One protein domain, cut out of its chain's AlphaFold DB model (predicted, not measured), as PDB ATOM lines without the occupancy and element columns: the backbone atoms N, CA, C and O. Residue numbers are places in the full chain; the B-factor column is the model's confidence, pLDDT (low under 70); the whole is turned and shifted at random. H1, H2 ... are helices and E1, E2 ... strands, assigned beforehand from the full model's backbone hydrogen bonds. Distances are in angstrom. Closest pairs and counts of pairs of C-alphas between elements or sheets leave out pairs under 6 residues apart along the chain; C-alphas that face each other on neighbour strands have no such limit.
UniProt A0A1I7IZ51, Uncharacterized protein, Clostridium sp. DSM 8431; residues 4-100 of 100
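What this domain is: This is residues 4 to 100 of the 100 residues of an uncharacterized protein of Clostridium sp. DSM 8431 (UniProt A0A1I7IZ51). A strongly twisted slab of three strands, E1, E2 and E3, has the long helix H3 packed slantwise over one face, and a short helical hairpin, H1 and H2, extends the body at one end, H1 outermost. The loop between E1 and E2 reaches out at the opposite end. The printed part has 97 residues, in the order H1 H2 H3 E1 E2 E3, class mixed; the sheet, order E1 E2 E3, is antiparallel. It is compact, radius of gyration of the C-alphas 13.6 A, yet elongated, spanning 43 by 28 by 21 A.

How they stand to each other: H1, residues 4 to 12, and H2, residues 23 to 30, form a helical hairpin; they touch, closest at the C-alphas of Leu 9 and Ile 29, 5.8 A, with a shallow tilt of 33 degrees, only just short of steep. H3, residues 45 to 60, only just touches H2, with 3 pairs of C-alphas within 8 A, the closest being Arg 23 and Glu 52, 6.5 A; residues 52 to 56 of H3 alone take part. Every O i to N i+4 pair is within hydrogen-bond range in H1, H2 and H3. E1, residues 69 to 76, E2, residues 84 to 90, and E3, residues 93 to 99, form a meander, each strand the antiparallel neighbour of the one before. N 72 and O 87 are 2.8 A apart across E1 and E2, and N 86 and O 97 are 2.8 A apart across E2 and E3. H3 is on this sheet at a height of 9.6 A; its closest C-alphas to E3 are Thr 51 and Ile 99, 6.6 A. H1 and H3 are apart.

Where its parts are: H1 begins at C-alpha 4, (81.411, 88.896, 102.856). H3 measures 22.6 A and E1 20.5 A, bending by 55 degrees at residue 72. E2 measures 18.4 A; E3 measures 19.3 A and ends at C-alpha 99, (91.873, 98.932, 129.231).

The domain as a whole: The C-alphas farthest apart, Leu 4 and Val 80, are 44.3 A apart. The printed part has no cut. The link from H2 to H3 is long, 14 residues. Residues 78 to 82 are under pLDDT 70.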
ATOM      1  N   LEU A   4      81.313  88.201 104.147       85.62
ATOM      2  CA  LEU A   4      81.411  88.896 102.856       85.62
ATOM      3  C   LEU A   4      81.058  90.385 102.959       85.62
ATOM      4  O   LEU A   4      81.641  91.212 102.263       85.62
ATOM      5  N   LYS A   5      80.107  90.745 103.833       86.25
ATOM      6  CA  LYS A   5      79.721  92.145 104.050       86.25
ATOM      7  C   LYS A   5      80.870  92.925 104.685       86.25
ATOM      8  O   LYS A   5      81.173  94.023 104.237       86.25
ATOM      9  N   PHE A   6      81.521  92.353 105.697       87.00
ATOM     10  CA  PHE A   6      82.670  92.997 106.326       87.00
ATOM     11  C   PHE A   6      83.834  93.154 105.352       87.00
ATOM     12  O   PHE A   6      84.375  94.247 105.241       87.00
ATOM     13  N   GLU A   7      84.194  92.103 104.616       90.06
ATOM     14  CA  GLU A   7      85.304  92.161 103.655       90.06
ATOM     15  C   GLU A   7      85.108  93.265 102.605       90.06
ATOM     16  O   GLU A   7      86.052  93.995 102.293       90.06
ATOM     17  N   ARG A   8      83.868  93.453 102.130       92.19
ATOM     18  CA  ARG A   8      83.499  94.580 101.260       92.19
ATOM     19  C   ARG A   8      83.718  95.932 101.936       92.19
ATOM     20  O   ARG A   8      84.425  96.752 101.366       92.19
ATOM     21  N   LEU A   9      83.217  96.133 103.159       93.50
ATOM     22  CA  LEU A   9      83.399  97.393 103.896       93.50
ATOM     23  C   LEU A   9      84.884  97.728 104.123       93.50
ATOM     24  O   LEU A   9      85.294  98.871 103.934       93.50
ATOM     25  N   TYR A  10      85.713  96.737 104.479       94.06
ATOM     26  CA  TYR A  10      87.165  96.932 104.599       94.06
ATOM     27  C   TYR A  10      87.793  97.325 103.251       94.06
ATOM     28  O   TYR A  10      88.612  98.241 103.197       94.06
ATOM     29  N   THR A  11      87.386  96.678 102.156       93.50
ATOM     30  CA  THR A  11      87.914  96.949 100.808       93.50
ATOM     31  C   THR A  11      87.509  98.332 100.296       93.50
ATOM     32  O   THR A  11      88.364  99.063  99.800       93.50
ATOM     33  N   GLU A  12      86.244  98.724 100.467       93.94
ATOM     34  CA  GLU A  12      85.718 100.060 100.133       93.94
ATOM     35  C   GLU A  12      86.449 101.161 100.905       93.94
ATOM     36  O   GLU A  12      86.714 102.239 100.377       93.94
ATOM     37  N   ARG A  13      86.852 100.860 102.145       92.56
ATOM     38  CA  ARG A  13      87.656 101.749 102.984       92.56
ATOM     39  C   ARG A  13      89.147 101.772 102.605       92.56
ATOM     40  O   ARG A  13      89.901 102.570 103.155       92.56
ATOM     41  N   GLY A  14      89.589 100.924 101.673       93.75
ATOM     42  CA  GLY A  14      90.989 100.799 101.242       93.75
ATOM     43  C   GLY A  14      91.867  99.932 102.156       93.75
ATOM     44  O   GLY A  14      93.087  99.883 101.986       93.75
ATOM     45  N   LEU A  15      91.273  99.221 103.115       93.69
ATOM     46  CA  LEU A  15      91.958  98.380 104.101       93.69
ATOM     47  C   LEU A  15      92.143  96.952 103.573       93.69
ATOM     48  O   LEU A  15      91.482  96.009 104.007       93.69
ATOM     49  N   LYS A  16      93.067  96.794 102.622       90.81
ATOM     50  CA  LYS A  16      93.351  95.509 101.951       90.81
ATOM     51  C   LYS A  16      93.943  94.435 102.874       90.81
ATOM     52  O   LYS A  16      93.880  93.255 102.555       90.81
ATOM     53  N   ASP A  17      94.522  94.840 104.002       92.75
ATOM     54  CA  ASP A  17      95.052  93.955 105.046       92.75
ATOM     55  C   ASP A  17      94.002  93.581 106.103       92.75
ATOM     56  O   ASP A  17      94.314  92.877 107.065       92.75
ATOM     57  N   TYR A  18      92.762  94.059 105.939       93.00
ATOM     58  CA  TYR A  18      91.664  93.887 106.884       93.00
ATOM     59  C   TYR A  18      92.007  94.343 108.309       93.00
ATOM     60  O   TYR A  18      91.519  93.766 109.288       93.00
ATOM     61  N   LYS A  19      92.844  95.377 108.453       94.69
ATOM     62  CA  LYS A  19      93.179  95.971 109.752       94.69
ATOM     63  C   LYS A  19      92.569  97.355 109.884       94.69
ATOM     64  O   LYS A  19      92.760  98.202 109.024       94.69
ATOM     65  N   LEU A  20      91.861  97.582 110.985       95.62
ATOM     66  CA  LEU A  20      91.405  98.908 111.403       95.62
ATOM     67  C   LEU A  20      92.622  99.767 111.756       95.62
ATOM     68  O   LEU A  20      93.550  99.256 112.393       95.62
ATOM     69  N   LYS A  21      92.620 101.042 111.365       94.69
ATOM     70  CA  LYS A  21      93.741 101.969 111.583       94.69
ATOM     71  C   LYS A  21      93.340 103.212 112.367       94.69
ATOM     72  O   LYS A  21      94.201 103.797 113.016       94.69
ATOM     73  N   SER A  22      92.064 103.591 112.339       95.06
ATOM     74  CA  SER A  22      91.567 104.759 113.070       95.06
ATOM     75  C   SER A  22      90.150 104.583 113.618       95.06
ATOM     76  O   SER A  22      89.418 103.660 113.240       95.06
ATOM     77  N   ARG A  23      89.732 105.505 114.491       93.62
ATOM     78  CA  ARG A  23      88.336 105.661 114.931       93.62
ATOM     79  C   ARG A  23      87.338 105.739 113.782       93.62
ATOM     80  O   ARG A  23      86.234 105.216 113.899       93.62
ATOM     81  N   GLU A  24      87.690 106.393 112.682       94.25
ATOM     82  CA  GLU A  24      86.804 106.509 111.521       94.25
ATOM     83  C   GLU A  24      86.514 105.131 110.915       94.25
ATOM     84  O   GLU A  24      85.397 104.890 110.459       94.25
ATOM     85  N   ASP A  25      87.467 104.197 110.983       94.94
ATOM     86  CA  ASP A  25      87.251 102.819 110.539       94.94
ATOM     87  C   ASP A  25      86.313 102.057 111.483       94.94
ATOM     88  O   ASP A  25      85.484 101.274 111.017       94.94
ATOM     89  N   LEU A  26      86.387 102.308 112.800       94.19
ATOM     90  CA  LEU A  26      85.428 101.758 113.770       94.19
ATOM     91  C   LEU A  26      84.000 102.186 113.428       94.19
ATOM     92  O   LEU A  26      83.085 101.362 113.432       94.19
ATOM     93  N   PHE A  27      83.814 103.461 113.089       94.56
ATOM     94  CA  PHE A  27      82.505 103.964 112.705       94.56
ATOM     95  C   PHE A  27      82.050 103.404 111.352       94.56
ATOM     96  O   PHE A  27      80.950 102.864 111.261       94.56
ATOM     97  N   PHE A  28      82.880 103.494 110.312       93.88
ATOM     98  CA  PHE A  28      82.489 103.101 108.957       93.88
ATOM     99  C   PHE A  28      82.183 101.602 108.841       93.88
ATOM    100  O   PHE A  28      81.214 101.208 108.197       93.88
ATOM    101  N   ILE A  29      83.001 100.760 109.476       93.25
ATOM    102  CA  ILE A  29      82.931  99.305 109.305       93.25
ATOM    103  C   ILE A  29      82.021  98.663 110.350       93.25
ATOM    104  O   ILE A  29      81.260  97.750 110.025       93.25
ATOM    105  N   HIS A  30      82.098  99.127 111.599       90.88
ATOM    106  CA  HIS A  30      81.405  98.508 112.735       90.88
ATOM    107  C   HIS A  30      80.250  99.355 113.275       90.88
ATOM    108  O   HIS A  30      79.545  98.914 114.176       90.88
ATOM    109  N   GLY A  31      80.032 100.566 112.755       92.31
ATOM    110  CA  GLY A  31      78.999 101.477 113.261       92.31
ATOM    111  C   GLY A  31      79.305 102.053 114.647       92.31
ATOM    112  O   GLY A  31      78.448 102.706 115.239       92.31
ATOM    113  N   ILE A  32      80.514 101.839 115.176       93.88
ATOM    114  CA  ILE A  32      80.881 102.231 116.539       93.88
ATOM    115  C   ILE A  32      81.228 103.722 116.560       93.88
ATOM    116  O   ILE A  32      82.308 104.139 116.137       93.88
ATOM    117  N   LYS A  33      80.313 104.535 117.092       94.94
ATOM    118  CA  LYS A  33      80.519 105.967 117.349       94.94
ATOM    119  C   LYS A  33      80.935 106.176 118.802       94.94
ATOM    120  O   LYS A  33      80.082 106.353 119.664       94.94
ATOM    121  N   LEU A  34      82.241 106.154 119.083       93.81
ATOM    122  CA  LEU A  34      82.761 106.226 120.461       93.81
ATOM    123  C   LEU A  34      82.237 107.439 121.246       93.81
ATOM    124  O   LEU A  34      81.883 107.305 122.408       93.81
ATOM    125  N   ASN A  35      82.084 108.594 120.597       93.81
ATOM    126  CA  ASN A  35      81.524 109.811 121.200       93.81
ATOM    127  C   ASN A  35      80.045 109.704 121.619       93.81
ATOM    128  O   ASN A  35      79.556 110.578 122.332       93.81
ATOM    129  N   GLN A  36      79.333 108.671 121.169       95.06
ATOM    130  CA  GLN A  36      77.956 108.365 121.562       95.06
ATOM    131  C   GLN A  36      77.875 107.208 122.566       95.06
ATOM    132  O   GLN A  36      76.794 106.931 123.078       95.06
ATOM    133  N   VAL A  37      78.993 106.539 122.864       95.81
ATOM    134  CA  VAL A  37      79.038 105.471 123.865       95.81
ATOM    135  C   VAL A  37      79.038 106.089 125.259       95.81
ATOM    136  O   VAL A  37      79.806 107.013 125.550       95.81
ATOM    137  N   TYR A  38      78.186 105.562 126.139       95.75
ATOM    138  CA  TYR A  38      78.068 106.051 127.507       95.75
ATOM    139  C   TYR A  38      79.423 106.001 128.231       95.75
ATOM    140  O   TYR A  38      80.156 105.018 128.144       95.75
ATOM    141  N   GLY A  39      79.768 107.083 128.928       93.50
ATOM    142  CA  GLY A  39      81.018 107.212 129.681       93.50
ATOM    143  C   GLY A  39      82.263 107.562 128.857       93.50
ATOM    144  O   GLY A  39      83.218 108.075 129.433       93.50
ATOM    145  N   PHE A  40      82.262 107.416 127.524       94.25
ATOM    146  CA  PHE A  40      83.435 107.766 126.704       94.25
ATOM    147  C   PHE A  40      83.790 109.257 126.790       94.25
ATOM    148  O   PHE A  40      84.959 109.626 126.860       94.25
ATOM    149  N   ASN A  41      82.782 110.136 126.812       93.88
ATOM    150  CA  ASN A  41      83.013 111.581 126.878       93.88
ATOM    151  C   ASN A  41      83.590 112.039 128.226       93.88
ATOM    152  O   ASN A  41      84.265 113.068 128.247       93.88
ATOM    153  N   ASN A  42      83.392 111.252 129.290       92.31
ATOM    154  CA  ASN A  42      83.908 111.522 130.636       92.31
ATOM    155  C   ASN A  42      85.401 111.186 130.771       92.31
ATOM    156  O   ASN A  42      86.037 111.608 131.732       92.31
ATOM    157  N   LEU A  43      85.958 110.431 129.822       91.50
ATOM    158  CA  LEU A  43      87.379 110.110 129.792       91.50
ATOM    159  C   LEU A  43      88.215 111.357 129.468       91.50
ATOM    160  O   LEU A  43      87.830 112.195 128.639       91.50
ATOM    161  N   LYS A  44      89.401 111.438 130.072       92.19
ATOM    162  CA  LYS A  44      90.439 112.401 129.685       92.19
ATOM    163  C   LYS A  44      90.938 112.113 128.262       92.19
ATOM    164  O   LYS A  44      90.714 111.043 127.700       92.19
ATOM    165  N   GLU A  45      91.593 113.084 127.637       92.94
ATOM    166  CA  GLU A  45      92.001 112.990 126.226       92.94
ATOM    167  C   GLU A  45      93.006 111.852 125.955       92.94
ATOM    168  O   GLU A  45      92.914 111.139 124.954       92.94
ATOM    169  N   ASP A  46      93.949 111.642 126.865       92.25
ATOM    170  CA  ASP A  46      94.880 110.511 126.887       92.25
ATOM    171  C   ASP A  46      94.151 109.167 127.044       92.25
ATOM    172  O   ASP A  46      94.390 108.236 126.270       92.25
ATOM    173  N   GLN A  47      93.181 109.097 127.956       92.06
ATOM    174  CA  GLN A  47      92.327 107.927 128.175       92.06
ATOM    175  C   GLN A  47      91.453 107.593 126.954       92.06
ATOM    176  O   GLN A  47      91.287 106.421 126.604       92.06
ATOM    177  N   LYS A  48      90.933 108.605 126.249       94.19
ATOM    178  CA  LYS A  48      90.194 108.433 124.984       94.19
ATOM    179  C   LYS A  48      91.079 107.810 123.911       94.19
ATOM    180  O   LYS A  48      90.668 106.841 123.272       94.19
ATOM    181  N   LYS A  49      92.307 108.315 123.752       94.31
ATOM    182  CA  LYS A  49      93.293 107.782 122.794       94.31
ATOM    183  C   LYS A  49      93.696 106.348 123.129       94.31
ATOM    184  O   LYS A  49      93.779 105.509 122.229       94.31
ATOM    185  N   LEU A  50      93.917 106.054 124.409       93.81
ATOM    186  CA  LEU A  50      94.208 104.703 124.891       93.81
ATOM    187  C   LEU A  50      93.045 103.744 124.607       93.81
ATOM    188  O   LEU A  50      93.256 102.639 124.103       93.81
ATOM    189  N   THR A  51      91.818 104.193 124.871       94.06
ATOM    190  CA  THR A  51      90.587 103.430 124.634       94.06
ATOM    191  C   THR A  51      90.404 103.112 123.156       94.06
ATOM    192  O   THR A  51      90.229 101.949 122.792       94.06
ATOM    193  N   GLU A  52      90.519 104.115 122.284       95.50
ATOM    194  CA  GLU A  52      90.433 103.938 120.832       95.50
ATOM    195  C   GLU A  52      91.452 102.907 120.332       95.50
ATOM    196  O   GLU A  52      91.089 101.939 119.656       95.50
ATOM    197  N   ARG A  53      92.722 103.073 120.717       95.88
ATOM    198  CA  ARG A  53      93.801 102.159 120.328       95.88
ATOM    199  C   ARG A  53      93.539 100.738 120.824       95.88
ATOM    200  O   ARG A  53      93.745  99.780 120.079       95.88
ATOM    201  N   SER A  54      93.064 100.596 122.056       95.19
ATOM    202  CA  SER A  54      92.764  99.297 122.660       95.19
ATOM    203  C   SER A  54      91.636  98.564 121.939       95.19
ATOM    204  O   SER A  54      91.749  97.359 121.704       95.19
ATOM    205  N   ILE A  55      90.587  99.276 121.522       95.44
ATOM    206  CA  ILE A  55      89.469  98.710 120.753       95.44
ATOM    207  C   ILE A  55      89.938  98.270 119.367       95.44
ATOM    208  O   ILE A  55      89.651  97.148 118.949       95.44
ATOM    209  N   ILE A  56      90.700  99.117 118.670       96.38
ATOM    210  CA  ILE A  56      91.267  98.796 117.353       96.38
ATOM    211  C   ILE A  56      92.134  97.536 117.436       96.38
ATOM    212  O   ILE A  56      91.948  96.607 116.649       96.38
ATOM    213  N   ASN A  57      93.039  97.470 118.414       96.31
ATOM    214  CA  ASN A  57      93.920  96.320 118.614       96.31
ATOM    215  C   ASN A  57      93.138  95.046 118.943       96.31
ATOM    216  O   ASN A  57      93.432  93.985 118.395       96.31
ATOM    217  N   TYR A  58      92.123  95.152 119.801       95.00
ATOM    218  CA  TYR A  58      91.258  94.034 120.160       95.00
ATOM    219  C   TYR A  58      90.466  93.495 118.966       95.00
ATOM    220  O   TYR A  58      90.402  92.289 118.758       95.00
ATOM    221  N   LEU A  59      89.886  94.369 118.143       94.62
ATOM    222  CA  LEU A  59      89.189  93.928 116.939       94.62
ATOM    223  C   LEU A  59      90.172  93.327 115.931       94.62
ATOM    224  O   LEU A  59      89.900  92.269 115.366       94.62
ATOM    225  N   ASN A  60      91.341  93.941 115.748       95.75
ATOM    226  CA  ASN A  60      92.368  93.444 114.835       95.75
ATOM    227  C   ASN A  60      92.957  92.087 115.254       95.75
ATOM    228  O   ASN A  60      93.368  91.332 114.372       95.75
ATOM    229  N   SER A  61      92.969  91.747 116.548       94.75
ATOM    230  CA  SER A  61      93.427  90.432 117.028       94.75
ATOM    231  C   SER A  61      92.431  89.302 116.754       94.75
ATOM    232  O   SER A  61      92.784  88.126 116.853       94.75
ATOM    233  N   LYS A  62      91.197  89.635 116.366       91.38
ATOM    234  CA  LYS A  62      90.160  88.667 116.011       91.38
ATOM    235  C   LYS A  62      90.077  88.434 114.510       91.38
ATOM    236  O   LYS A  62      90.320  89.331 113.696       91.38
ATOM    237  N   CYS A  63      89.616  87.242 114.138       89.12
ATOM    238  CA  CYS A  63      89.152  86.961 112.782       89.12
ATOM    239  C   CYS A  63      87.975  87.883 112.420       89.12
ATOM    240  O   CYS A  63      87.134  88.165 113.272       89.12
ATOM    241  N   ILE A  64      87.876  88.308 111.155       87.19
ATOM    242  CA  ILE A  64      86.845  89.248 110.665       87.19
ATOM    243  C   ILE A  64      85.423  88.840 111.069       87.19
ATOM    244  O   ILE A  64      84.622  89.680 111.471       87.19
ATOM    245  N   ASN A  65      85.107  87.547 110.998       84.38
ATOM    246  CA  ASN A  65      83.788  87.012 111.336       84.38
ATOM    247  C   ASN A  65      83.439  87.100 112.833       84.38
ATOM    248  O   ASN A  65      82.266  86.969 113.162       84.38
ATOM    249  N   LYS A  66      84.421  87.344 113.710       86.81
ATOM    250  CA  LYS A  66      84.263  87.499 115.167       86.81
ATOM    251  C   LYS A  66      84.373  88.955 115.639       86.81
ATOM    252  O   LYS A  66      84.534  89.224 116.820       86.81
ATOM    253  N   ARG A  67      84.346  89.927 114.721       89.69
ATOM    254  CA  ARG A  67      84.448  91.363 115.055       89.69
ATOM    255  C   ARG A  67      83.089  92.036 115.263       89.69
ATOM    256  O   ARG A  67      83.014  93.256 115.296       89.69
ATOM    257  N   ASN A  68      82.018  91.257 115.374       88.88
ATOM    258  CA  ASN A  68      80.671  91.775 115.563       88.88
ATOM    259  C   ASN A  68      80.418  92.074 117.044       88.88
ATOM    260  O   ASN A  68      79.913  91.216 117.764       88.88
ATOM    261  N   ILE A  69      80.786  93.279 117.481       92.62
ATOM    262  CA  ILE A  69      80.578  93.732 118.859       92.62
ATOM    263  C   ILE A  69      79.694  94.975 118.914       92.62
ATOM    264  O   ILE A  69      79.671  95.773 117.976       92.62
ATOM    265  N   VAL A  70      79.029  95.179 120.047       94.25
ATOM    266  CA  VAL A  70      78.327  96.428 120.374       94.25
ATOM    267  C   VAL A  70      78.861  96.938 121.700       94.25
ATOM    268  O   VAL A  70      78.719  96.267 122.713       94.25
ATOM    269  N   ILE A  71      79.480  98.116 121.714       96.12
ATOM    270  CA  ILE A  71      79.991  98.707 122.955       96.12
ATOM    271  C   ILE A  71      78.842  99.418 123.672       96.12
ATOM    272  O   ILE A  71      78.197 100.285 123.085       96.12
ATOM    273  N   ILE A  72      78.605  99.056 124.934       95.69
ATOM    274  CA  ILE A  72      77.521  99.602 125.759       95.69
ATOM    275  C   ILE A  72      78.015 100.835 126.518       95.69
ATOM    276  O   ILE A  72      77.423 101.912 126.415       95.69
ATOM    277  N   LYS A  73      79.097 100.686 127.292       95.75
ATOM    278  CA  LYS A  73      79.613 101.755 128.155       95.75
ATOM    279  C   LYS A  73      81.081 101.592 128.535       95.75
ATOM    280  O   LYS A  73      81.609 100.480 128.555       95.75
ATOM    281  N   PHE A  74      81.680 102.715 128.920       94.19
ATOM    282  CA  PHE A  74      82.952 102.805 129.632       94.19
ATOM    283  C   PHE A  74      82.720 103.334 131.049       94.19
ATOM    284  O   PHE A  74      81.912 104.243 131.243       94.19
ATOM    285  N   TYR A  75      83.415 102.782 132.036       90.94
ATOM    286  CA  TYR A  75      83.377 103.259 133.419       90.94
ATOM    287  C   TYR A  75      84.671 102.902 134.151       90.94
ATOM    288  O   TYR A  75      85.378 101.984 133.743       90.94
ATOM    289  N   PHE A  76      84.976 103.634 135.220       84.94
ATOM    290  CA  PHE A  76      86.063 103.299 136.142       84.94
ATOM    291  C   PHE A  76      85.544 102.303 137.182       84.94
ATOM    292  O   PHE A  76      84.404 102.429 137.636       84.94
ATOM    293  N   GLU A  77      86.336 101.281 137.515       72.62
ATOM    294  CA  GLU A  77      85.938 100.262 138.500       72.62
ATOM    295  C   GLU A  77      86.126 100.741 139.950       72.62
ATOM    296  O   GLU A  77      85.406 100.286 140.837       72.62
ATOM    297  N   SER A  78      87.012 101.713 140.187       67.81
ATOM    298  CA  SER A  78      87.177 102.370 141.484       67.81
ATOM    299  C   SER A  78      87.447 103.872 141.319       67.81
ATOM    300  O   SER A  78      87.823 104.331 140.243       67.81
ATOM    301  N   GLU A  79      87.249 104.651 142.387       59.56
ATOM    302  CA  GLU A  79      87.563 106.092 142.407       59.56
ATOM    303  C   GLU A  79      89.075 106.379 142.375       59.56
ATOM    304  O   GLU A  79      89.483 107.525 142.188       59.56
ATOM    305  N   VAL A  80      89.903 105.346 142.564       63.28
ATOM    306  CA  VAL A  80      91.361 105.442 142.715       63.28
ATOM    307  C   VAL A  80      92.093 104.873 141.494       63.28
ATOM    308  O   VAL A  80      93.218 105.282 141.213       63.28
ATOM    309  N   ASP A  81      91.456 103.974 140.740       62.19
ATOM    310  CA  ASP A  81      92.071 103.291 139.605       62.19
ATOM    311  C   ASP A  81      91.830 104.027 138.285       62.19
ATOM    312  O   ASP A  81      90.703 104.317 137.881       62.19
ATOM    313  N   GLU A  82      92.916 104.245 137.545       69.75
ATOM    314  CA  GLU A  82      92.894 104.746 136.166       69.75
ATOM    315  C   GLU A  82      92.446 103.674 135.147       69.75
ATOM    316  O   GLU A  82      92.462 103.921 133.939       69.75
ATOM    317  N   GLU A  83      92.041 102.485 135.610       84.69
ATOM    318  CA  GLU A  83      91.610 101.379 134.756       84.69
ATOM    319  C   GLU A  83      90.210 101.613 134.183       84.69
ATOM    320  O   GLU A  83      89.201 101.687 134.890       84.69
ATOM    321  N   ILE A  84      90.145 101.674 132.855       91.50
ATOM    322  CA  ILE A  84      88.893 101.865 132.130       91.50
ATOM    323  C   ILE A  84      88.297 100.488 131.845       91.50
ATOM    324  O   ILE A  84      88.881  99.669 131.130       91.50
ATOM    325  N   LYS A  85      87.094 100.239 132.356       93.94
ATOM    326  CA  LYS A  85      86.321  99.035 132.063       93.94
ATOM    327  C   LYS A  85      85.357  99.300 130.915       93.94
ATOM    328  O   LYS A  85      84.542 100.220 130.959       93.94
ATOM    329  N   MET A  86      85.455  98.477 129.878       95.38
ATOM    330  CA  MET A  86      84.568  98.466 128.719       95.38
ATOM    331  C   MET A  86      83.574  97.315 128.844       95.38
ATOM    332  O   MET A  86      83.976  96.154 128.930       95.38
ATOM    333  N   GLU A  87      82.287  97.633 128.785       96.44
ATOM    334  CA  GLU A  87      81.197  96.666 128.666       96.44
ATOM    335  C   GLU A  87      80.701  96.627 127.220       96.44
ATOM    336  O   GLU A  87      80.448  97.671 126.607       96.44
ATOM    337  N   TYR A  88      80.590  95.429 126.658       96.19
ATOM    338  CA  TYR A  88      80.199  95.222 125.267       96.19
ATOM    339  C   TYR A  88      79.443  93.907 125.099       96.19
ATOM    340  O   TYR A  88      79.602  92.984 125.888       96.19
ATOM    341  N   ILE A  89      78.637  93.825 124.047       95.19
ATOM    342  CA  ILE A  89      77.983  92.594 123.616       95.19
ATOM    343  C   ILE A  89      78.844  91.957 122.535       95.19
ATOM    344  O   ILE A  89      79.210  92.622 121.562       95.19
ATOM    345  N   GLU A  90      79.128  90.671 122.686       91.94
ATOM    346  CA  GLU A  90      79.718  89.821 121.658       91.94
ATOM    347  C   GLU A  90      78.872  88.554 121.526       91.94
ATOM    348  O   GLU A  90      78.597  87.889 122.515       91.94
ATOM    349  N   ASP A  91      78.423  88.246 120.306       88.25
ATOM    350  CA  ASP A  91      77.625  87.046 120.003       88.25
ATOM    351  C   ASP A  91      76.397  86.828 120.921       88.25
ATOM    352  O   ASP A  91      75.946  85.707 121.122       88.25
ATOM    353  N   GLY A  92      75.810  87.923 121.420       89.81
ATOM    354  CA  GLY A  92      74.631  87.912 122.295       89.81
ATOM    355  C   GLY A  92      74.946  87.893 123.791       89.81
ATOM    356  O   GLY A  92      74.038  88.080 124.595       89.81
ATOM    357  N   GLU A  93      76.216  87.753 124.161       93.69
ATOM    358  CA  GLU A  93      76.680  87.690 125.545       93.69
ATOM    359  C   GLU A  93      77.265  89.029 125.998       93.69
ATOM    360  O   GLU A  93      77.973  89.708 125.245       93.69
ATOM    361  N   ILE A  94      77.005  89.402 127.254       96.38
ATOM    362  CA  ILE A  94      77.643  90.568 127.875       96.38
ATOM    363  C   ILE A  94      79.069  90.190 128.267       96.38
ATOM    364  O   ILE A  94      79.308  89.242 129.011       96.38
ATOM    365  N   CYS A  95      80.017  90.979 127.788       95.62
ATOM    366  CA  CYS A  95      81.438  90.801 128.008       95.62
ATOM    367  C   CYS A  95      82.056  92.068 128.607       95.62
ATOM    368  O   CYS A  95      81.592  93.191 128.393       95.62
ATOM    369  N   PHE A  96      83.165  91.881 129.322       94.56
ATOM    370  CA  PHE A  96      83.928  92.964 129.936       94.56
ATOM    371  C   PHE A  96      85.379  92.928 129.465       94.56
ATOM    372  O   PHE A  96      85.957  91.859 129.254       94.56
ATOM    373  N   ARG A  97      85.976  94.103 129.276       93.06
ATOM    374  CA  ARG A  97      87.399  94.247 128.966       93.06
ATOM    375  C   ARG A  97      87.985  95.403 129.758       93.06
ATOM    376  O   ARG A  97      87.430  96.494 129.754       93.06
ATOM    377  N   TYR A  98      89.135  95.153 130.363       91.88
ATOM    378  CA  TYR A  98      89.940  96.164 131.034       91.88
ATOM    379  C   TYR A  98      90.909  96.795 130.037       91.88
ATOM    380  O   TYR A  98      91.536  96.090 129.236       91.88
ATOM    381  N   ILE A  99      90.987  98.119 130.057       90.12
ATOM    382  CA  ILE A  99      91.873  98.932 129.231       90.12
ATOM    383  C   ILE A  99      92.899  99.560 130.176       90.12
ATOM    384  O   ILE A  99      92.525 100.311 131.078       90.12
ATOM    385  N   LYS A 100      94.166  99.203 129.958       79.12
ATOM    386  CA  LYS A 100      95.346  99.688 130.677       79.12
ATOM    387  C   LYS A 100      96.331 100.281 129.678       79.12
ATOM    388  O   LYS A 100      96.348  99.776 128.528       79.12
TER     389      LYS A 100